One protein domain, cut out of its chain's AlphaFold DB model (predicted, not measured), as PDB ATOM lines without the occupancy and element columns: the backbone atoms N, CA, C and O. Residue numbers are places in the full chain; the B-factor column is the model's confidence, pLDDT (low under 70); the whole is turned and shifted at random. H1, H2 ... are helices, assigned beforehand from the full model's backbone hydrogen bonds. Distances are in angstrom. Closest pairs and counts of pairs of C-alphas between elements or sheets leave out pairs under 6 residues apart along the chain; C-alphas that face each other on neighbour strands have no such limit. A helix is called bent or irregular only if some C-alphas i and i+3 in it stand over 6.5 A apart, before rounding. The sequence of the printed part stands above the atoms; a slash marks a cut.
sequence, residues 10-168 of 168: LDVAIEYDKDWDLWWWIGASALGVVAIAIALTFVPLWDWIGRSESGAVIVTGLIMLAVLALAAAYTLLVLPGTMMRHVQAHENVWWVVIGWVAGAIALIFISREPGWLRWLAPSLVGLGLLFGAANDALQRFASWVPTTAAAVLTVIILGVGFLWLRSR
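What this domain is: This is residues 10 to 168 of the 168 residues of an uncharacterized protein of Microbacterium sp. SCN 70-200 (UniProt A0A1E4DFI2). A long, loose up-and-down bundle of H2a, H3, H4 and H5, each running against the one before, has H6 sticking out past the end of H5. At the opposite end H2b and the first part of H3 lengthen the bundle as a helical hairpin. The printed part has 159 residues, with six named helices, H1 to H6 in chain order, and no named strand; the class is all helix. It is loose, with a radius of gyration of the C-alphas of 22.1 A, and spans 72 by 45 by 29 A.

How they stand to each other: H3, residues 55 to 85, has a kink of 32 degrees near residue 78 and is only just irregular, with C-alphas 77 and 80 6.9 A apart. Its residues 73 to 85 alone touch H5, residues 117 to 144, the closest C-alphas being Gly 81 and Gly 132, 3.3 A. H5 is irregular, with C-alphas 118 and 121 7.1 A apart. H2, residues 22 to 50, is one helix by its hydrogen bonds but bent, with C-alphas 40 and 43 7.4 A apart; its arms are H2a, residues 22 to 40, and H2b, residues 43 to 50. H2a touches H3 at a steep tilt of 43 degrees, opposite ways, closest at C-alphas Ala 35 and Ala 72, 4.3 A. H4, residues 94 to 110, forms a hairpin with H5 at a shallow tilt of 10 degrees, closest at C-alphas Ala 104 and Pro 122, 4.6 A. H1, residues 10 to 17, and H6, residues 149 to 166, touch no helix. Every O i to N i+4 pair is within hydrogen-bond range in H1, H2a, H2b, H4 and H6, against 25 of 27 in H3 and 22 of 24 in H5.

Where its parts are: H3 is 44.9 A long, H5 41.1 A, H2a 27.4 A, H6 25.6 A and H4 23.8 A. H1 begins at C-alpha 10 (91.894, 10.560, 16.501), and H6 ends at C-alpha 166 (76.969, 44.823, 25.474).

The domain as a whole: The farthest C-alphas, Glu 53 and Arg 168, are 74.2 A apart. The printed part has no cut and no long link. pLDDT is under 70 at residues 10 to 19, 88 to 91, 138 to 152 and 168.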
ATOM      1  N   LEU A  10      91.644  11.775  15.732       43.28
ATOM      2  CA  LEU A  10      91.894  10.560  16.501       43.28
ATOM      3  C   LEU A  10      93.354  10.097  16.375       43.28
ATOM      4  O   LEU A  10      93.957   9.736  17.377       43.28
ATOM      5  N   ASP A  11      93.936  10.167  15.176       38.34
ATOM      6  CA  ASP A  11      95.342   9.811  14.948       38.34
ATOM      7  C   ASP A  11      96.287  10.782  15.668       38.34
ATOM      8  O   ASP A  11      97.232  10.343  16.314       38.34
ATOM      9  N   VAL A  12      95.976  12.086  15.664       49.78
ATOM     10  CA  VAL A  12      96.727  13.101  16.431       49.78
ATOM     11  C   VAL A  12      96.636  12.844  17.941       49.78
ATOM     12  O   VAL A  12      97.615  13.032  18.659       49.78
ATOM     13  N   ALA A  13      95.475  12.398  18.431       48.06
ATOM     14  CA  ALA A  13      95.290  12.059  19.841       48.06
ATOM     15  C   ALA A  13      96.051  10.781  20.248       48.06
ATOM     16  O   ALA A  13      96.577  10.722  21.355       48.06
ATOM     17  N   ILE A  14      96.148   9.785  19.357       45.34
ATOM     18  CA  ILE A  14      96.904   8.538  19.580       45.34
ATOM     19  C   ILE A  14      98.420   8.776  19.491       45.34
ATOM     20  O   ILE A  14      99.188   8.126  20.200       45.34
ATOM     21  N   GLU A  15      98.863   9.697  18.635       45.78
ATOM     22  CA  GLU A  15     100.278  10.062  18.500       45.78
ATOM     23  C   GLU A  15     100.772  10.815  19.749       45.78
ATOM     24  O   GLU A  15     101.793  10.432  20.315       45.78
ATOM     25  N   TYR A  16      99.957  11.732  20.294       48.75
ATOM     26  CA  TYR A  16     100.209  12.383  21.595       48.75
ATOM     27  C   TYR A  16     100.345  11.395  22.760       48.75
ATOM     28  O   TYR A  16     101.091  11.636  23.709       48.75
ATOM     29  N   ASP A  17      99.621  10.277  22.693       50.38
ATOM     30  CA  ASP A  17      99.649   9.233  23.713       50.38
ATOM     31  C   ASP A  17     101.027   8.538  23.760       50.38
ATOM     32  O   ASP A  17     101.425   8.019  24.796       50.38
ATOM     33  N   LYS A  18     101.825   8.549  22.681       53.75
ATOM     34  CA  LYS A  18     103.104   7.813  22.599       53.75
ATOM     35  C   LYS A  18     104.366   8.674  22.611       53.75
ATOM     36  O   LYS A  18     105.458   8.117  22.491       53.75
ATOM     37  N   ASP A  19     104.253   9.983  22.799       62.47
ATOM     38  CA  ASP A  19     105.398  10.893  22.659       62.47
ATOM     39  C   ASP A  19     106.500  10.686  23.718       62.47
ATOM     40  O   ASP A  19     107.656  11.044  23.484       62.47
ATOM     41  N   TRP A  20     106.188  10.057  24.858       74.81
ATOM     42  CA  TRP A  20     107.155   9.741  25.916       74.81
ATOM     43  C   TRP A  20     107.225   8.248  26.241       74.81
ATOM     44  O   TRP A  20     106.430   7.704  27.010       74.81
ATOM     45  N   ASP A  21     108.246   7.594  25.690       79.81
ATOM     46  CA  ASP A  21     108.659   6.252  26.089       79.81
ATOM     47  C   ASP A  21     109.483   6.261  27.396       79.81
ATOM     48  O   ASP A  21     109.817   7.305  27.962       79.81
ATOM     49  N   LEU A  22     109.827   5.071  27.900       81.44
ATOM     50  CA  LEU A  22     110.603   4.914  29.137       81.44
ATOM     51  C   LEU A  22     111.937   5.687  29.113       81.44
ATOM     52  O   LEU A  22     112.376   6.187  30.151       81.44
ATOM     53  N   TRP A  23     112.585   5.801  27.951       81.38
ATOM     54  CA  TRP A  23     113.879   6.470  27.825       81.38
ATOM     55  C   TRP A  23     113.771   7.969  28.041       81.38
ATOM     56  O   TRP A  23     114.635   8.552  28.698       81.38
ATOM     57  N   TRP A  24     112.692   8.586  27.569       85.12
ATOM     58  CA  TRP A  24     112.424   9.989  27.846       85.12
ATOM     59  C   TRP A  24     112.178  10.268  29.329       85.12
ATOM     60  O   TRP A  24     112.700  11.251  29.856       85.12
ATOM     61  N   TRP A  25     111.471   9.378  30.030       83.62
ATOM     62  CA  TRP A  25     111.276   9.484  31.480       83.62
ATOM     63  C   TRP A  25     112.593   9.382  32.254       83.62
ATOM     64  O   TRP A  25     112.838  10.163  33.183       83.62
ATOM     65  N   ILE A  26     113.467   8.453  31.856       85.81
ATOM     66  CA  ILE A  26     114.814   8.309  32.425       85.81
ATOM     67  C   ILE A  26     115.646   9.562  32.133       85.81
ATOM     68  O   ILE A  26     116.261  10.112  33.047       85.81
ATOM     69  N   GLY A  27     115.634  10.044  30.888       87.06
ATOM     70  CA  GLY A  27     116.366  11.236  30.460       87.06
ATOM     71  C   GLY A  27     115.929  12.494  31.208       87.06
ATOM     72  O   GLY A  27     116.772  13.225  31.727       87.06
ATOM     73  N   ALA A  28     114.619  12.712  31.347       86.19
ATOM     74  CA  ALA A  28     114.059  13.799  32.144       86.19
ATOM     75  C   ALA A  28     114.507  13.695  33.607       86.19
ATOM     76  O   ALA A  28     115.048  14.647  34.161       86.19
ATOM     77  N   SER A  29     114.375  12.521  34.221       85.19
ATOM     78  CA  SER A  29     114.791  12.315  35.615       85.19
ATOM     79  C   SER A  29     116.284  12.599  35.814       85.19
ATOM     80  O   SER A  29     116.663  13.289  36.760       85.19
ATOM     81  N   ALA A  30     117.134  12.140  34.891       87.69
ATOM     82  CA  ALA A  30     118.569  12.408  34.914       87.69
ATOM     83  C   ALA A  30     118.880  13.909  34.782       87.69
ATOM     84  O   ALA A  30     119.682  14.435  35.553       87.69
ATOM     85  N   LEU A  31     118.211  14.618  33.867       89.12
ATOM     86  CA  LEU A  31     118.341  16.072  33.727       89.12
ATOM     87  C   LEU A  31     117.907  16.813  34.997       89.12
ATOM     88  O   LEU A  31     118.587  17.748  35.415       89.12
ATOM     89  N   GLY A  32     116.827  16.369  35.643       85.00
ATOM     90  CA  GLY A  32     116.385  16.903  36.931       85.00
ATOM     91  C   GLY A  32     117.453  16.746  38.015       85.00
ATOM     92  O   GLY A  32     117.792  17.717  38.692       85.00
ATOM     93  N   VAL A  33     118.056  15.559  38.130       85.75
ATOM     94  CA  VAL A  33     119.154  15.296  39.079       85.75
ATOM     95  C   VAL A  33     120.380  16.164  38.778       85.75
ATOM     96  O   VAL A  33     120.968  16.729  39.699       85.75
ATOM     97  N   VAL A  34     120.754  16.323  37.506       87.44
ATOM     98  CA  VAL A  34     121.877  17.188  37.100       87.44
ATOM     99  C   VAL A  34     121.596  18.653  37.440       87.44
ATOM    100  O   VAL A  34     122.469  19.327  37.984       87.44
ATOM    101  N   ALA A  35     120.383  19.147  37.189       86.12
ATOM    102  CA  ALA A  35     119.996  20.512  37.535       86.12
ATOM    103  C   ALA A  35     120.046  20.758  39.053       86.12
ATOM    104  O   ALA A  35     120.548  21.793  39.493       86.12
ATOM    105  N   ILE A  36     119.602  19.785  39.857       82.62
ATOM    106  CA  ILE A  36     119.732  19.799  41.322       82.62
ATOM    107  C   ILE A  36     121.210  19.850  41.731       82.62
ATOM    108  O   ILE A  36     121.586  20.661  42.576       82.62
ATOM    109  N   ALA A  37     122.063  19.024  41.121       83.69
ATOM    110  CA  ALA A  37     123.492  19.005  41.419       83.69
ATOM    111  C   ALA A  37     124.169  20.346  41.091       83.69
ATOM    112  O   ALA A  37     124.944  20.845  41.901       83.69
ATOM    113  N   ILE A  38     123.837  20.959  39.949       84.94
ATOM    114  CA  ILE A  38     124.334  22.288  39.561       84.94
ATOM    115  C   ILE A  38     123.875  23.361  40.554       84.94
ATOM    116  O   ILE A  38     124.665  24.212  40.955       84.94
ATOM    117  N   ALA A  39     122.614  23.312  40.991       81.12
ATOM    118  CA  ALA A  39     122.105  24.251  41.985       81.12
ATOM    119  C   ALA A  39     122.869  24.149  43.317       81.12
ATOM    120  O   ALA A  39     123.121  25.164  43.956       81.12
ATOM    121  N   LEU A  40     123.285  22.943  43.719       78.94
ATOM    122  CA  LEU A  40     124.068  22.719  44.939       78.94
ATOM    123  C   LEU A  40     125.539  23.139  44.819       78.94
ATOM    124  O   LEU A  40     126.182  23.404  45.837       78.94
ATOM    125  N   THR A  41     126.097  23.174  43.609       79.94
ATOM    126  CA  THR A  41     127.497  23.560  43.379       79.94
ATOM    127  C   THR A  41     127.677  25.051  43.109       79.94
ATOM    128  O   THR A  41     128.820  25.494  43.011       79.94
ATOM    129  N   PHE A  42     126.590  25.830  43.071       80.62
ATOM    130  CA  PHE A  42     126.606  27.259  42.758       80.62
ATOM    131  C   PHE A  42     127.527  28.071  43.685       80.62
ATOM    132  O   PHE A  42     128.502  28.650  43.204       80.62
ATOM    133  N   VAL A  43     127.291  28.073  45.005       78.50
ATOM    134  CA  VAL A  43     128.162  28.779  45.968       78.50
ATOM    135  C   VAL A  43     129.605  28.257  45.981       78.50
ATOM    136  O   VAL A  43     130.518  29.075  45.875       78.50
ATOM    137  N   PRO A  44     129.870  26.936  46.033       80.94
ATOM    138  CA  PRO A  44     131.238  26.421  45.955       80.94
ATOM    139  C   PRO A  44     132.011  26.883  44.711       80.94
ATOM    140  O   PRO A  44     133.200  27.197  44.813       80.94
ATOM    141  N   LEU A  45     131.355  26.935  43.544       82.31
ATOM    142  CA  LEU A  45     131.963  27.453  42.318       82.31
ATOM    143  C   LEU A  45     132.197  28.960  42.400       82.31
ATOM    144  O   LEU A  45     133.269  29.417  42.016       82.31
ATOM    145  N   TRP A  46     131.226  29.721  42.905       83.69
ATOM    146  CA  TRP A  46     131.361  31.165  43.090       83.69
ATOM    147  C   TRP A  46     132.561  31.515  43.981       83.69
ATOM    148  O   TRP A  46     133.401  32.332  43.602       83.69
ATOM    149  N   ASP A  47     132.711  30.825  45.112       86.00
ATOM    150  CA  ASP A  47     133.832  31.005  46.040       86.00
ATOM    151  C   ASP A  47     135.174  30.578  45.434       86.00
ATOM    152  O   ASP A  47     136.232  31.111  45.776       86.00
ATOM    153  N   TRP A  48     135.177  29.569  44.561       87.12
ATOM    154  CA  TRP A  48     136.377  29.172  43.827       87.12
ATOM    155  C   TRP A  48     136.785  30.234  42.799       87.12
ATOM    156  O   TRP A  48     137.951  30.621  42.763       87.12
ATOM    157  N   ILE A  49     135.824  30.768  42.038       88.81
ATOM    158  CA  ILE A  49     136.039  31.858  41.077       88.81
ATOM    159  C   ILE A  49     136.585  33.099  41.793       88.81
ATOM    160  O   ILE A  49     137.572  33.677  41.342       88.81
ATOM    161  N   GLY A  50     135.996  33.476  42.933       86.81
ATOM    162  CA  GLY A  50     136.402  34.649  43.712       86.81
ATOM    163  C   GLY A  50     137.805  34.559  44.324       86.81
ATOM    164  O   GLY A  50     138.379  35.586  44.675       86.81
ATOM    165  N   ARG A  51     138.377  33.353  44.430       91.19
ATOM    166  CA  ARG A  51     139.755  33.120  44.902       91.19
ATOM    167  C   ARG A  51     140.791  33.081  43.780       91.19
ATOM    168  O   ARG A  51     141.978  32.954  44.065       91.19
ATOM    169  N   SER A  52     140.371  33.147  42.519       90.00
ATOM    170  CA  SER A  52     141.290  33.125  41.383       90.00
ATOM    171  C   SER A  52     141.972  34.480  41.198       90.00
ATOM    172  O   SER A  52     141.309  35.508  41.138       90.00
ATOM    173  N   GLU A  53     143.289  34.477  41.006       91.00
ATOM    174  CA  GLU A  53     144.059  35.676  40.633       91.00
ATOM    175  C   GLU A  53     144.108  35.892  39.106       91.00
ATOM    176  O   GLU A  53     144.455  36.967  38.621       91.00
ATOM    177  N   SER A  54     143.737  34.874  38.321       92.88
ATOM    178  CA  SER A  54     143.730  34.943  36.857       92.88
ATOM    179  C   SER A  54     142.424  35.533  36.330       92.88
ATOM    180  O   SER A  54     141.364  34.911  36.441       92.88
ATOM    181  N   GLY A  55     142.508  36.691  35.667       88.31
ATOM    182  CA  GLY A  55     141.359  37.343  35.031       88.31
ATOM    183  C   GLY A  55     140.646  36.465  33.995       88.31
ATOM    184  O   GLY A  55     139.421  36.466  33.926       88.31
ATOM    185  N   ALA A  56     141.386  35.647  33.239       88.19
ATOM    186  CA  ALA A  56     140.799  34.732  32.257       88.19
ATOM    187  C   ALA A  56     139.976  33.612  32.918       88.19
ATOM    188  O   ALA A  56     138.903  33.255  32.425       88.19
ATOM    189  N   VAL A  57     140.452  33.085  34.052       87.88
ATOM    190  CA  VAL A  57     139.727  32.075  34.840       87.88
ATOM    191  C   VAL A  57     138.484  32.687  35.474       87.88
ATOM    192  O   VAL A  57     137.430  32.057  35.441       87.88
ATOM    193  N   ILE A  58     138.571  33.925  35.972       88.06
ATOM    194  CA  ILE A  58     137.413  34.640  36.518       88.06
ATOM    195  C   ILE A  58     136.331  34.787  35.446       88.06
ATOM    196  O   ILE A  58     135.201  34.359  35.657       88.06
ATOM    197  N   VAL A  59     136.671  35.338  34.277       90.75
ATOM    198  CA  VAL A  59     135.696  35.568  33.197       90.75
ATOM    199  C   VAL A  59     135.083  34.253  32.716       90.75
ATOM    200  O   VAL A  59     133.861  34.139  32.629       90.75
ATOM    201  N   THR A  60     135.909  33.240  32.449       89.31
ATOM    202  CA  THR A  60     135.426  31.934  31.976       89.31
ATOM    203  C   THR A  60     134.550  31.253  33.027       89.31
ATOM    204  O   THR A  60     133.480  30.744  32.701       89.31
ATOM    205  N   GLY A  61     134.961  31.296  34.295       86.62
ATOM    206  CA  GLY A  61     134.201  30.754  35.415       86.62
ATOM    207  C   GLY A  61     132.848  31.440  35.589       86.62
ATOM    208  O   GLY A  61     131.843  30.754  35.750       86.62
ATOM    209  N   LEU A  62     132.791  32.772  35.482       88.25
ATOM    210  CA  LEU A  62     131.539  33.532  35.552       88.25
ATOM    211  C   LEU A  62     130.590  33.183  34.400       88.25
ATOM    212  O   LEU A  62     129.397  32.999  34.635       88.25
ATOM    213  N   ILE A  63     131.107  33.046  33.174       89.06
ATOM    214  CA  ILE A  63     130.307  32.628  32.013       89.06
ATOM    215  C   ILE A  63     129.749  31.220  32.235       89.06
ATOM    216  O   ILE A  63     128.549  31.005  32.072       89.06
ATOM    217  N   MET A  64     130.595  30.268  32.636       86.44
ATOM    218  CA  MET A  64     130.164  28.895  32.909       86.44
ATOM    219  C   MET A  64     129.110  28.849  34.011       86.44
ATOM    220  O   MET A  64     128.087  28.189  33.846       86.44
ATOM    221  N   LEU A  65     129.325  29.577  35.107       86.38
ATOM    222  CA  LEU A  65     128.378  29.633  36.210       86.38
ATOM    223  C   LEU A  65     127.034  30.212  35.763       86.38
ATOM    224  O   LEU A  65     125.999  29.633  36.077       86.38
ATOM    225  N   ALA A  66     127.040  31.308  35.000       86.81
ATOM    226  CA  ALA A  66     125.818  31.920  34.489       86.81
ATOM    227  C   ALA A  66     125.041  30.960  33.576       86.81
ATOM    228  O   ALA A  66     123.841  30.773  33.760       86.81
ATOM    229  N   VAL A  67     125.721  30.305  32.630       88.31
ATOM    230  CA  VAL A  67     125.091  29.355  31.699       88.31
ATOM    231  C   VAL A  67     124.520  28.149  32.444       88.31
ATOM    232  O   VAL A  67     123.368  27.780  32.215       88.31
ATOM    233  N   LEU A  68     125.290  27.555  33.356       87.75
ATOM    234  CA  LEU A  68     124.853  26.391  34.125       87.75
ATOM    235  C   LEU A  68     123.701  26.741  35.072       87.75
ATOM    236  O   LEU A  68     122.729  25.992  35.139       87.75
ATOM    237  N   ALA A  69     123.763  27.889  35.748       85.00
ATOM    238  CA  ALA A  69     122.694  28.353  36.626       85.00
ATOM    239  C   ALA A  69     121.397  28.620  35.851       85.00
ATOM    240  O   ALA A  69     120.328  28.210  36.296       85.00
ATOM    241  N   LEU A  70     121.482  29.245  34.672       87.56
ATOM    242  CA  LEU A  70     120.320  29.474  33.807       87.56
ATOM    243  C   LEU A  70     119.732  28.160  33.283       87.56
ATOM    244  O   LEU A  70     118.516  27.980  33.327       87.56
ATOM    245  N   ALA A  71     120.573  27.224  32.836       86.12
ATOM    246  CA  ALA A  71     120.128  25.915  32.365       86.12
ATOM    247  C   ALA A  71     119.456  25.106  33.487       86.12
ATOM    248  O   ALA A  71     118.393  24.515  33.275       86.12
ATOM    249  N   ALA A  72     120.032  25.118  34.691       85.62
ATOM    250  CA  ALA A  72     119.449  24.472  35.858       85.62
ATOM    251  C   ALA A  72     118.120  25.128  36.243       85.62
ATOM    252  O   ALA A  72     117.122  24.428  36.384       85.62
ATOM    253  N   ALA A  73     118.064  26.460  36.331       84.62
ATOM    254  CA  ALA A  73     116.839  27.183  36.659       84.62
ATOM    255  C   ALA A  73     115.713  26.899  35.655       84.62
ATOM    256  O   ALA A  73     114.594  26.595  36.062       84.62
ATOM    257  N   TYR A  74     116.019  26.925  34.355       83.69
ATOM    258  CA  TYR A  74     115.067  26.569  33.306       83.69
ATOM    259  C   TYR A  74     114.574  25.127  33.454       83.69
ATOM    260  O   TYR A  74     113.373  24.872  33.396       83.69
ATOM    261  N   THR A  75     115.486  24.186  33.704       85.88
ATOM    262  CA  THR A  75     115.142  22.769  33.881       85.88
ATOM    263  C   THR A  75     114.234  22.571  35.093       85.88
ATOM    264  O   THR A  75     113.186  21.950  34.964       85.88
ATOM    265  N   LEU A  76     114.570  23.143  36.252       83.50
ATOM    266  CA  LEU A  76     113.757  23.024  37.469       83.50
ATOM    267  C   LEU A  76     112.373  23.678  37.322       83.50
ATOM    268  O   LEU A  76     111.416  23.216  37.938       83.50
ATOM    269  N   LEU A  77     112.262  24.728  36.502       83.62
ATOM    270  CA  LEU A  77     111.003  25.429  36.258       83.62
ATOM    271  C   LEU A  77     110.106  24.695  35.248       83.62
ATOM    272  O   LEU A  77     108.896  24.619  35.433       83.62
ATOM    273  N   VAL A  78     110.673  24.174  34.161       82.56
ATOM    274  CA  VAL A  78     109.886  23.657  33.029       82.56
ATOM    275  C   VAL A  78     109.670  22.152  33.123       82.56
ATOM    276  O   VAL A  78     108.580  21.660  32.832       82.56
ATOM    277  N   LEU A  79     110.690  21.408  33.546       85.56
ATOM    278  CA  LEU A  79     110.691  19.953  33.481       85.56
ATOM    279  C   LEU A  79     109.575  19.285  34.299       85.56
ATOM    280  O   LEU A  79     108.961  18.367  33.754       85.56
ATOM    281  N   PRO A  80     109.231  19.727  35.529       83.25
ATOM    282  CA  PRO A  80     108.115  19.134  36.263       83.25
ATOM    283  C   PRO A  80     106.796  19.252  35.493       83.25
ATOM    284  O   PRO A  80     106.058  18.278  35.378       83.25
ATOM    285  N   GLY A  81     106.520  20.420  34.903       80.44
ATOM    286  CA  GLY A  81     105.312  20.644  34.112       80.44
ATOM    287  C   GLY A  81     105.283  19.853  32.811       80.44
ATOM    288  O   GLY A  81     104.258  19.263  32.472       80.44
ATOM    289  N   THR A  82     106.421  19.768  32.120       83.06
ATOM    290  CA  THR A  82     106.567  18.890  30.955       83.06
ATOM    291  C   THR A  82     106.303  17.440  31.340       83.06
ATOM    292  O   THR A  82     105.583  16.757  30.620       83.06
ATOM    293  N   MET A  83     106.807  16.984  32.490       82.69
ATOM    294  CA  MET A  83     106.565  15.626  32.964       82.69
ATOM    295  C   MET A  83     105.085  15.355  33.215       82.69
ATOM    296  O   MET A  83     104.559  14.371  32.712       82.69
ATOM    297  N   MET A  84     104.395  16.241  33.936       80.56
ATOM    298  CA  MET A  84     102.969  16.068  34.246       80.56
ATOM    299  C   MET A  84     102.098  15.980  32.994       80.56
ATOM    300  O   MET A  84     101.194  15.153  32.942       80.56
ATOM    301  N   ARG A  85     102.402  16.789  31.973       76.88
ATOM    302  CA  ARG A  85     101.660  16.818  30.707       76.88
ATOM    303  C   ARG A  85     101.668  15.481  29.962       76.88
ATOM    304  O   ARG A  85     100.706  15.181  29.269       76.88
ATOM    305  N   HIS A  86     102.746  14.709  30.077       79.25
ATOM    306  CA  HIS A  86     102.918  13.454  29.338       79.25
ATOM    307  C   HIS A  86     102.517  12.218  30.162       79.25
ATOM    308  O   HIS A  86     102.724  11.086  29.729       79.25
ATOM    309  N   VAL A  87     101.933  12.400  31.353       77.75
ATOM    310  CA  VAL A  87     101.304  11.300  32.094       77.75
ATOM    311  C   VAL A  87      99.902  11.064  31.530       77.75
ATOM    312  O   VAL A  87      99.001  11.872  31.741       77.75
ATOM    313  N   GLN A  88      99.701   9.923  30.869       67.94
ATOM    314  CA  GLN A  88      98.411   9.545  30.272       67.94
ATOM    315  C   GLN A  88      97.294   9.374  31.316       67.94
ATOM    316  O   GLN A  88      96.174   9.855  31.152       67.94
ATOM    317  N   ALA A  89      97.596   8.678  32.420       67.25
ATOM    318  CA  ALA A  89      96.629   8.383  33.471       67.25
ATOM    319  C   ALA A  89      96.607   9.506  34.515       67.25
ATOM    320  O   ALA A  89      97.506   9.616  35.351       67.25
ATOM    321  N   HIS A  90      95.550  10.319  34.499       60.31
ATOM    322  CA  HIS A  90      95.395  11.492  35.370       60.31
ATOM    323  C   HIS A  90      95.527  11.200  36.873       60.31
ATOM    324  O   HIS A  90      96.023  12.045  37.618       60.31
ATOM    325  N   GLU A  91      95.105  10.015  37.320       65.25
ATOM    326  CA  GLU A  91      95.239   9.561  38.713       65.25
ATOM    327  C   GLU A  91      96.697   9.352  39.139       65.25
ATOM    328  O   GLU A  91      97.022   9.396  40.325       65.25
ATOM    329  N   ASN A  92      97.594   9.203  38.164       74.88
ATOM    330  CA  ASN A  92      98.980   8.841  38.381       74.88
ATOM    331  C   ASN A  92      99.936  10.044  38.319       74.88
ATOM    332  O   ASN A  92     101.127   9.875  38.506       74.88
ATOM    333  N   VAL A  93      99.475  11.285  38.117       79.81
ATOM    334  CA  VAL A  93     100.379  12.464  38.082       79.81
ATOM    335  C   VAL A  93     101.085  12.709  39.425       79.81
ATOM    336  O   VAL A  93     102.168  13.299  39.480       79.81
ATOM    337  N   TRP A  94     100.510  12.215  40.524       80.38
ATOM    338  CA  TRP A  94     101.012  12.432  41.878       80.38
ATOM    339  C   TRP A  94     102.444  11.959  42.108       80.38
ATOM    340  O   TRP A  94     103.147  12.590  42.893       80.38
ATOM    341  N   TRP A  95     102.918  10.915  41.423       82.44
ATOM    342  CA  TRP A  95     104.304  10.472  41.604       82.44
ATOM    343  C   TRP A  95     105.308  11.522  41.102       82.44
ATOM    344  O   TRP A  95     106.357  11.691  41.724       82.44
ATOM    345  N   VAL A  96     104.973  12.282  40.048       84.88
ATOM    346  CA  VAL A  96     105.798  13.397  39.548       84.88
ATOM    347  C   VAL A  96     105.847  14.492  40.607       84.88
ATOM    348  O   VAL A  96     106.928  14.929  40.998       84.88
ATOM    349  N   VAL A  97     104.683  14.892  41.129       85.00
ATOM    350  CA  VAL A  97     104.582  15.906  42.192       85.00
ATOM    351  C   VAL A  97     105.412  15.488  43.407       85.00
ATOM    352  O   VAL A  97     106.253  16.254  43.869       85.00
ATOM    353  N   ILE A  98     105.219  14.263  43.900       86.56
ATOM    354  CA  ILE A  98     105.912  13.738  45.081       86.56
ATOM    355  C   ILE A  98     107.423  13.676  44.844       86.56
ATOM    356  O   ILE A  98     108.182  14.108  45.709       86.56
ATOM    357  N   GLY A  99     107.874  13.192  43.682       86.62
ATOM    358  CA  GLY A  99     109.297  13.090  43.355       86.62
ATOM    359  C   GLY A  99     110.002  14.447  43.357       86.62
ATOM    360  O   GLY A  99     111.056  14.609  43.973       86.62
ATOM    361  N   TRP A 100     109.387  15.455  42.742       87.94
ATOM    362  CA  TRP A 100     109.932  16.812  42.704       87.94
ATOM    363  C   TRP A 100     109.834  17.538  44.048       87.94
ATOM    364  O   TRP A 100     110.769  18.247  44.416       87.94
ATOM    365  N   VAL A 101     108.765  17.328  44.823       87.31
ATOM    366  CA  VAL A 101     108.661  17.839  46.202       87.31
ATOM    367  C   VAL A 101     109.747  17.222  47.081       87.31
ATOM    368  O   VAL A 101     110.428  17.945  47.804       87.31
ATOM    369  N   ALA A 102     109.969  15.910  46.986       87.38
ATOM    370  CA  ALA A 102     111.056  15.240  47.690       87.38
ATOM    371  C   ALA A 102     112.422  15.809  47.274       87.38
ATOM    372  O   ALA A 102     113.252  16.086  48.139       87.38
ATOM    373  N   GLY A 103     112.632  16.070  45.979       84.38
ATOM    374  CA  GLY A 103     113.826  16.750  45.468       84.38
ATOM    375  C   GLY A 103     114.009  18.165  46.032       84.38
ATOM    376  O   GLY A 103     115.102  18.516  46.475       84.38
ATOM    377  N   ALA A 104     112.943  18.967  46.092       85.06
ATOM    378  CA  ALA A 104     112.968  20.310  46.676       85.06
ATOM    379  C   ALA A 104     113.278  20.284  48.181       85.06
ATOM    380  O   ALA A 104     114.069  21.089  48.671       85.06
ATOM    381  N   ILE A 105     112.701  19.334  48.917       86.06
ATOM    382  CA  ILE A 105     112.993  19.130  50.340       86.06
ATOM    383  C   ILE A 105     114.448  18.686  50.525       86.06
ATOM    384  O   ILE A 105     115.152  19.230  51.374       86.06
ATOM    385  N   ALA A 106     114.934  17.752  49.707       83.81
ATOM    386  CA  ALA A 106     116.327  17.319  49.741       83.81
ATOM    387  C   ALA A 106     117.284  18.497  49.499       83.81
ATOM    388  O   ALA A 106     118.249  18.654  50.247       83.81
ATOM    389  N   LEU A 107     116.981  19.381  48.541       82.56
ATOM    390  CA  LEU A 107     117.728  20.623  48.322       82.56
ATOM    391  C   LEU A 107     117.780  21.498  49.583       82.56
ATOM    392  O   LEU A 107     118.847  22.000  49.924       82.56
ATOM    393  N   ILE A 108     116.670  21.639  50.316       84.19
ATOM    394  CA  ILE A 108     116.616  22.415  51.567       84.19
ATOM    395  C   ILE A 108     117.542  21.832  52.645       84.19
ATOM    396  O   ILE A 108     118.112  22.602  53.422       84.19
ATOM    397  N   PHE A 109     117.670  20.507  52.739       84.06
ATOM    398  CA  PHE A 109     118.499  19.840  53.754       84.06
ATOM    399  C   PHE A 109     119.975  19.720  53.362       84.06
ATOM    400  O   PHE A 109     120.837  19.748  54.237       84.06
ATOM    401  N   ILE A 110     120.269  19.575  52.068       83.62
ATOM    402  CA  ILE A 110     121.631  19.386  51.552       83.62
ATOM    403  C   ILE A 110     122.316  20.732  51.285       83.62
ATOM    404  O   ILE A 110     123.541  20.827  51.399       83.62
ATOM    405  N   SER A 111     121.547  21.771  50.943       78.44
ATOM    406  CA  SER A 111     122.089  23.106  50.700       78.44
ATOM    407  C   SER A 111     122.831  23.617  51.932       78.44
ATOM    408  O   SER A 111     122.293  23.680  53.039       78.44
ATOM    409  N   ARG A 112     124.092  23.994  51.714       77.06
ATOM    410  CA  ARG A 112     124.954  24.626  52.720       77.06
ATOM    411  C   ARG A 112     124.880  26.150  52.667       77.06
ATOM    412  O   ARG A 112     125.653  26.819  53.345       77.06
ATOM    413  N   GLU A 113     123.988  26.695  51.844       75.62
ATOM    414  CA  GLU A 113     123.910  28.131  51.624       75.62
ATOM    415  C   GLU A 113     123.209  28.836  52.797       75.62
ATOM    416  O   GLU A 113     122.190  28.352  53.302       75.62
ATOM    417  N   PRO A 114     123.733  29.979  53.264       75.31
ATOM    418  CA  PRO A 114     123.121  30.721  54.353       75.31
ATOM    419  C   PRO A 114     121.928  31.570  53.881       75.31
ATOM    420  O   PRO A 114     121.920  32.152  52.796       75.31
ATOM    421  N   GLY A 115     120.925  31.711  54.751       81.88
ATOM    422  CA  GLY A 115     119.851  32.695  54.596       81.88
ATOM    423  C   GLY A 115     118.872  32.412  53.451       81.88
ATOM    424  O   GLY A 115     118.356  31.303  53.317       81.88
ATOM    425  N   TRP A 116     118.552  33.449  52.672       80.81
ATOM    426  CA  TRP A 116     117.516  33.405  51.632       80.81
ATOM    427  C   TRP A 116     117.926  32.578  50.401       80.81
ATOM    428  O   TRP A 116     117.061  31.993  49.752       80.81
ATOM    429  N   LEU A 117     119.229  32.471  50.115       76.50
ATOM    430  CA  LEU A 117     119.763  31.736  48.960       76.50
ATOM    431  C   LEU A 117     119.439  30.235  49.009       76.50
ATOM    432  O   LEU A 117     119.084  29.642  47.991       76.50
ATOM    433  N   ARG A 118     119.413  29.649  50.214       81.31
ATOM    434  CA  ARG A 118     118.957  28.270  50.471       81.31
ATOM    435  C   ARG A 118     117.586  27.962  49.867       81.31
ATOM    436  O   ARG A 118     117.307  26.819  49.514       81.31
ATOM    437  N   TRP A 119     116.721  28.968  49.781       83.44
ATOM    438  CA  TRP A 119     115.350  28.817  49.309       83.44
ATOM    439  C   TRP A 119     115.209  28.983  47.801       83.44
ATOM    440  O   TRP A 119     114.156  28.647  47.270       83.44
ATOM    441  N   LEU A 120     116.239  29.451  47.096       81.06
ATOM    442  CA  LEU A 120     116.144  29.823  45.687       81.06
ATOM    443  C   LEU A 120     115.850  28.605  44.799       81.06
ATOM    444  O   LEU A 120     114.826  28.573  44.120       81.06
ATOM    445  N   ALA A 121     116.677  27.558  44.870       80.12
ATOM    446  CA  ALA A 121     116.467  26.338  44.089       80.12
ATOM    447  C   ALA A 121     115.172  25.574  44.462       80.12
ATOM    448  O   ALA A 121     114.413  25.236  43.552       80.12
ATOM    449  N   PRO A 122     114.830  25.369  45.753       84.69
ATOM    450  CA  PRO A 122     113.531  24.811  46.142       84.69
ATOM    451  C   PRO A 122     112.337  25.638  45.649       84.69
ATOM    452  O   PRO A 122     111.331  25.069  45.230       84.69
ATOM    453  N   SER A 123     112.446  26.972  45.659       84.25
ATOM    454  CA  SER A 123     111.386  27.856  45.160       84.25
ATOM    455  C   SER A 123     111.209  27.732  43.652       84.25
ATOM    456  O   SER A 123     110.079  27.732  43.184       84.25
ATOM    457  N   LEU A 124     112.294  27.567  42.888       84.12
ATOM    458  CA  LEU A 124     112.215  27.312  41.446       84.12
ATOM    459  C   LEU A 124     111.502  25.992  41.143       84.12
ATOM    460  O   LEU A 124     110.633  25.966  40.274       84.12
ATOM    461  N   VAL A 125     111.803  24.929  41.897       84.62
ATOM    462  CA  VAL A 125     111.075  23.654  41.788       84.62
ATOM    463  C   VAL A 125     109.601  23.837  42.150       84.62
ATOM    464  O   VAL A 125     108.727  23.375  41.421       84.62
ATOM    465  N   GLY A 126     109.305  24.545  43.244       84.12
ATOM    466  CA  GLY A 126     107.933  24.835  43.666       84.12
ATOM    467  C   GLY A 126     107.146  25.624  42.617       84.12
ATOM    468  O   GLY A 126     106.016  25.265  42.296       84.12
ATOM    469  N   LEU A 127     107.754  26.655  42.026       83.56
ATOM    470  CA  LEU A 127     107.164  27.419  40.929       83.56
ATOM    471  C   LEU A 127     106.955  26.550  39.689       83.56
ATOM    472  O   LEU A 127     105.890  26.617  39.083       83.56
ATOM    473  N   GLY A 128     107.927  25.710  39.334       82.44
ATOM    474  CA  GLY A 128     107.808  24.805  38.194       82.44
ATOM    475  C   GLY A 128     106.687  23.785  38.366       82.44
ATOM    476  O   GLY A 128     105.921  23.534  37.436       82.44
ATOM    477  N   LEU A 129     106.516  23.269  39.584       86.25
ATOM    478  CA  LEU A 129     105.385  22.422  39.950       86.25
ATOM    479  C   LEU A 129     104.053  23.165  39.862       86.25
ATOM    480  O   LEU A 129     103.100  22.615  39.319       86.25
ATOM    481  N   LEU A 130     103.976  24.403  40.355       84.94
ATOM    482  CA  LEU A 130     102.758  25.212  40.283       84.94
ATOM    483  C   LEU A 130     102.372  25.529  38.837       84.94
ATOM    484  O   LEU A 130     101.216  25.343  38.469       84.94
ATOM    485  N   PHE A 131     103.322  25.967  38.007       80.75
ATOM    486  CA  PHE A 131     103.070  26.225  36.589       80.75
ATOM    487  C   PHE A 131     102.713  24.947  35.837       80.75
ATOM    488  O   PHE A 131     101.786  24.956  35.028       80.75
ATOM    489  N   GLY A 132     103.400  23.845  36.134       77.94
ATOM    490  CA  GLY A 132     103.100  22.530  35.587       77.94
ATOM    491  C   GLY A 132     101.682  22.075  35.905       77.94
ATOM    492  O   GLY A 132     100.916  21.777  34.992       77.94
ATOM    493  N   ALA A 133     101.313  22.109  37.185       77.50
ATOM    494  CA  ALA A 133      99.983  21.747  37.657       77.50
ATOM    495  C   ALA A 133      98.899  22.688  37.116       77.50
ATOM    496  O   ALA A 133      97.824  22.230  36.741       77.50
ATOM    497  N   ALA A 134      99.168  23.995  37.028       76.12
ATOM    498  CA  ALA A 134      98.231  24.962  36.462       76.12
ATOM    499  C   ALA A 134      98.007  24.730  34.963       76.12
ATOM    500  O   ALA A 134      96.870  24.761  34.501       76.12
ATOM    501  N   ASN A 135      99.071  24.467  34.202       73.06
ATOM    502  CA  ASN A 135      98.966  24.163  32.779       73.06
ATOM    503  C   ASN A 135      98.257  22.820  32.537       73.06
ATOM    504  O   ASN A 135      97.398  22.740  31.667       73.06
ATOM    505  N   ASP A 136      98.559  21.791  33.327       72.44
ATOM    506  CA  ASP A 136      97.843  20.512  33.297       72.44
ATOM    507  C   ASP A 136      96.350  20.699  33.631       72.44
ATOM    508  O   ASP A 136      95.485  20.260  32.874       72.44
ATOM    509  N   ALA A 137      96.018  21.460  34.677       72.00
ATOM    510  CA  ALA A 137      94.634  21.798  35.014       72.00
ATOM    511  C   ALA A 137      93.920  22.579  33.895       72.00
ATOM    512  O   ALA A 137      92.760  22.293  33.596       72.00
ATOM    513  N   LEU A 138      94.600  23.528  33.242       68.25
ATOM    514  CA  LEU A 138      94.061  24.274  32.101       68.25
ATOM    515  C   LEU A 138      93.836  23.381  30.879       68.25
ATOM    516  O   LEU A 138      92.799  23.497  30.231       68.25
ATOM    517  N   GLN A 139      94.765  22.474  30.572       67.19
ATOM    518  CA  GLN A 139      94.610  21.520  29.471       67.19
ATOM    519  C   GLN A 139      93.461  20.542  29.736       67.19
ATOM    520  O   GLN A 139      92.693  20.246  28.822       67.19
ATOM    521  N   ARG A 140      93.270  20.119  30.990       66.56
ATOM    522  CA  ARG A 140      92.109  19.320  31.418       66.56
ATOM    523  C   ARG A 140      90.803  20.095  31.309       66.56
ATOM    524  O   ARG A 140      89.806  19.561  30.843       66.56
ATOM    525  N   PHE A 141      90.799  21.364  31.704       63.66
ATOM    526  CA  PHE A 141      89.625  22.214  31.528       63.66
ATOM    527  C   PHE A 141      89.295  22.402  30.040       63.66
ATOM    528  O   PHE A 141      88.133  22.345  29.650       63.66
ATOM    529  N   ALA A 142      90.315  22.560  29.195       59.56
ATOM    530  CA  ALA A 142      90.151  22.679  27.753       59.56
ATOM    531  C   ALA A 142      89.657  21.377  27.098       59.56
ATOM    532  O   ALA A 142      88.842  21.450  26.184       59.56
ATOM    533  N   SER A 143      90.085  20.198  27.567       59.66
ATOM    534  CA  SER A 143      89.626  18.909  27.024       59.66
ATOM    535  C   SER A 143      88.177  18.573  27.391       59.66
ATOM    536  O   SER A 143      87.534  17.789  26.697       59.66
ATOM    537  N   TRP A 144      87.638  19.190  28.447       56.88
ATOM    538  CA  TRP A 144      86.221  19.096  28.816       56.88
ATOM    539  C   TRP A 144      85.318  19.956  27.933       56.88
ATOM    540  O   TRP A 144      84.111  19.715  27.875       56.88
ATOM    541  N   VAL A 145      85.878  20.951  27.241       57.00
ATOM    542  CA  VAL A 145      85.140  21.698  26.226       57.00
ATOM    543  C   VAL A 145      84.985  20.771  25.024       57.00
ATOM    544  O   VAL A 145      85.992  20.396  24.420       57.00
ATOM    545  N   PRO A 146      83.755  20.387  24.639       53.97
ATOM    546  CA  PRO A 146      83.570  19.538  23.477       53.97
ATOM    547  C   PRO A 146      84.168  20.257  22.264       53.97
ATOM    548  O   PRO A 146      83.728  21.340  21.896       53.97
ATOM    549  N   THR A 147      85.169  19.670  21.617       59.69
ATOM    550  CA  THR A 147      85.746  20.182  20.361       59.69
ATOM    551  C   THR A 147      84.915  19.756  19.150       59.69
ATOM    552  O   THR A 147      85.398  19.693  18.022       59.69
ATOM    553  N   THR A 148      83.633  19.454  19.359       60.00
ATOM    554  CA  THR A 148      82.708  19.231  18.256       60.00
ATOM    555  C   THR A 148      82.451  20.567  17.567       60.00
ATOM    556  O   THR A 148      82.324  21.607  18.217       60.00
ATOM    557  N   ALA A 149      82.345  20.555  16.235       57.00
ATOM    558  CA  ALA A 149      82.059  21.764  15.462       57.00
ATOM    559  C   ALA A 149      80.826  22.514  16.002       57.00
ATOM    560  O   ALA A 149      80.813  23.740  16.024       57.00
ATOM    561  N   ALA A 150      79.835  21.779  16.520       58.78
ATOM    562  CA  ALA A 150      78.649  22.327  17.164       58.78
ATOM    563  C   ALA A 150      78.957  23.125  18.445       58.78
ATOM    564  O   ALA A 150      78.397  24.203  18.637       58.78
ATOM    565  N   ALA A 151      79.855  22.652  19.309       61.81
ATOM    566  CA  ALA A 151      80.217  23.355  20.539       61.81
ATOM    567  C   ALA A 151      81.070  24.601  20.257       61.81
ATOM    568  O   ALA A 151      80.818  25.653  20.844       61.81
ATOM    569  N   VAL A 152      81.980  24.540  19.278       67.56
ATOM    570  CA  VAL A 152      82.719  25.721  18.794       67.56
ATOM    571  C   VAL A 152      81.761  26.763  18.209       67.56
ATOM    572  O   VAL A 152      81.833  27.936  18.575       67.56
ATOM    573  N   LEU A 153      80.813  26.343  17.361       71.69
ATOM    574  CA  LEU A 153      79.787  27.234  16.806       71.69
ATOM    575  C   LEU A 153      78.944  27.875  17.916       71.69
ATOM    576  O   LEU A 153      78.646  29.064  17.863       71.69
ATOM    577  N   THR A 154      78.597  27.098  18.945       74.00
ATOM    578  CA  THR A 154      77.817  27.571  20.095       74.00
ATOM    579  C   THR A 154      78.577  28.640  20.882       74.00
ATOM    580  O   THR A 154      78.005  29.682  21.192       74.00
ATOM    581  N   VAL A 155      79.873  28.443  21.145       77.88
ATOM    582  CA  VAL A 155      80.721  29.445  21.816       77.88
ATOM    583  C   VAL A 155      80.838  30.723  20.981       77.88
ATOM    584  O   VAL A 155      80.739  31.817  21.531       77.88
ATOM    585  N   ILE A 156      80.975  30.606  19.656       80.06
ATOM    586  CA  ILE A 156      81.001  31.762  18.747       80.06
ATOM    587  C   ILE A 156      79.669  32.519  18.801       80.06
ATOM    588  O   ILE A 156      79.669  33.733  18.986       80.06
ATOM    589  N   ILE A 157      78.535  31.822  18.691       83.25
ATOM    590  CA  ILE A 157      77.198  32.434  18.737       83.25
ATOM    591  C   ILE A 157      76.964  33.133  20.082       83.25
ATOM    592  O   ILE A 157      76.487  34.267  20.103       83.25
ATOM    593  N   LEU A 158      77.342  32.503  21.197       85.50
ATOM    594  CA  LEU A 158      77.234  33.097  22.531       85.50
ATOM    595  C   LEU A 158      78.159  34.310  22.696       85.50
ATOM    596  O   LEU A 158      77.735  35.321  23.250       85.50
ATOM    597  N   GLY A 159      79.389  34.247  22.182       83.75
ATOM    598  CA  GLY A 159      80.338  35.362  22.211       83.75
ATOM    599  C   GLY A 159      79.862  36.562  21.389       83.75
ATOM    600  O   GLY A 159      79.863  37.689  21.886       83.75
ATOM    601  N   VAL A 160      79.385  36.330  20.163       85.62
ATOM    602  CA  VAL A 160      78.798  37.381  19.313       85.62
ATOM    603  C   VAL A 160      77.522  37.938  19.947       85.62
ATOM    604  O   VAL A 160      77.356  39.155  20.002       85.62
ATOM    605  N   GLY A 161      76.655  37.078  20.485       85.38
ATOM    606  CA  GLY A 161      75.442  37.487  21.194       85.38
ATOM    607  C   GLY A 161      75.734  38.340  22.430       85.38
ATOM    608  O   GLY A 161      75.069  39.349  22.652       85.38
ATOM    609  N   PHE A 162      76.769  37.997  23.199       88.25
ATOM    610  CA  PHE A 162      77.211  38.767  24.362       88.25
ATOM    611  C   PHE A 162      77.788  40.134  23.973       88.25
ATOM    612  O   PHE A 162      77.433  41.147  24.575       88.25
ATOM    613  N   LEU A 163      78.642  40.192  22.945       83.56
ATOM    614  CA  LEU A 163      79.177  41.458  22.429       83.56
ATOM    615  C   LEU A 163      78.067  42.359  21.881       83.56
ATOM    616  O   LEU A 163      78.087  43.568  22.105       83.56
ATOM    617  N   TRP A 164      77.074  41.765  21.223       79.62
ATOM    618  CA  TRP A 164      75.908  42.476  20.721       79.62
ATOM    619  C   TRP A 164      75.026  43.018  21.855       79.62
ATOM    620  O   TRP A 164      74.643  44.186  21.815       79.62
ATOM    621  N   LEU A 165      74.775  42.224  22.903       82.31
ATOM    622  CA  LEU A 165      74.066  42.665  24.111       82.31
ATOM    623  C   LEU A 165      74.803  43.789  24.846       82.31
ATOM    624  O   LEU A 165      74.157  44.705  25.330       82.31
ATOM    625  N   ARG A 166      76.140  43.749  24.900       78.25
ATOM    626  CA  ARG A 166      76.969  44.823  25.474       78.25
ATOM    627  C   ARG A 166      76.941  46.111  24.641       78.25
ATOM    628  O   ARG A 166      77.190  47.184  25.179       78.25
ATOM    629  N   SER A 167      76.737  45.999  23.329       75.50
ATOM    630  CA  SER A 167      76.719  47.139  22.400       75.50
ATOM    631  C   SER A 167      75.373  47.870  22.314       75.50
ATOM    632  O   SER A 167      75.286  48.887  21.627       75.50
ATOM    633  N   ARG A 168      74.338  47.344  22.976       60.94
ATOM    634  CA  ARG A 168      73.046  48.006  23.190       60.94
ATOM    635  C   ARG A 168      73.032  48.711  24.538       60.94
ATOM    636  O   ARG A 168      72.359  49.759  24.606       60.94
TER     637      ARG A 168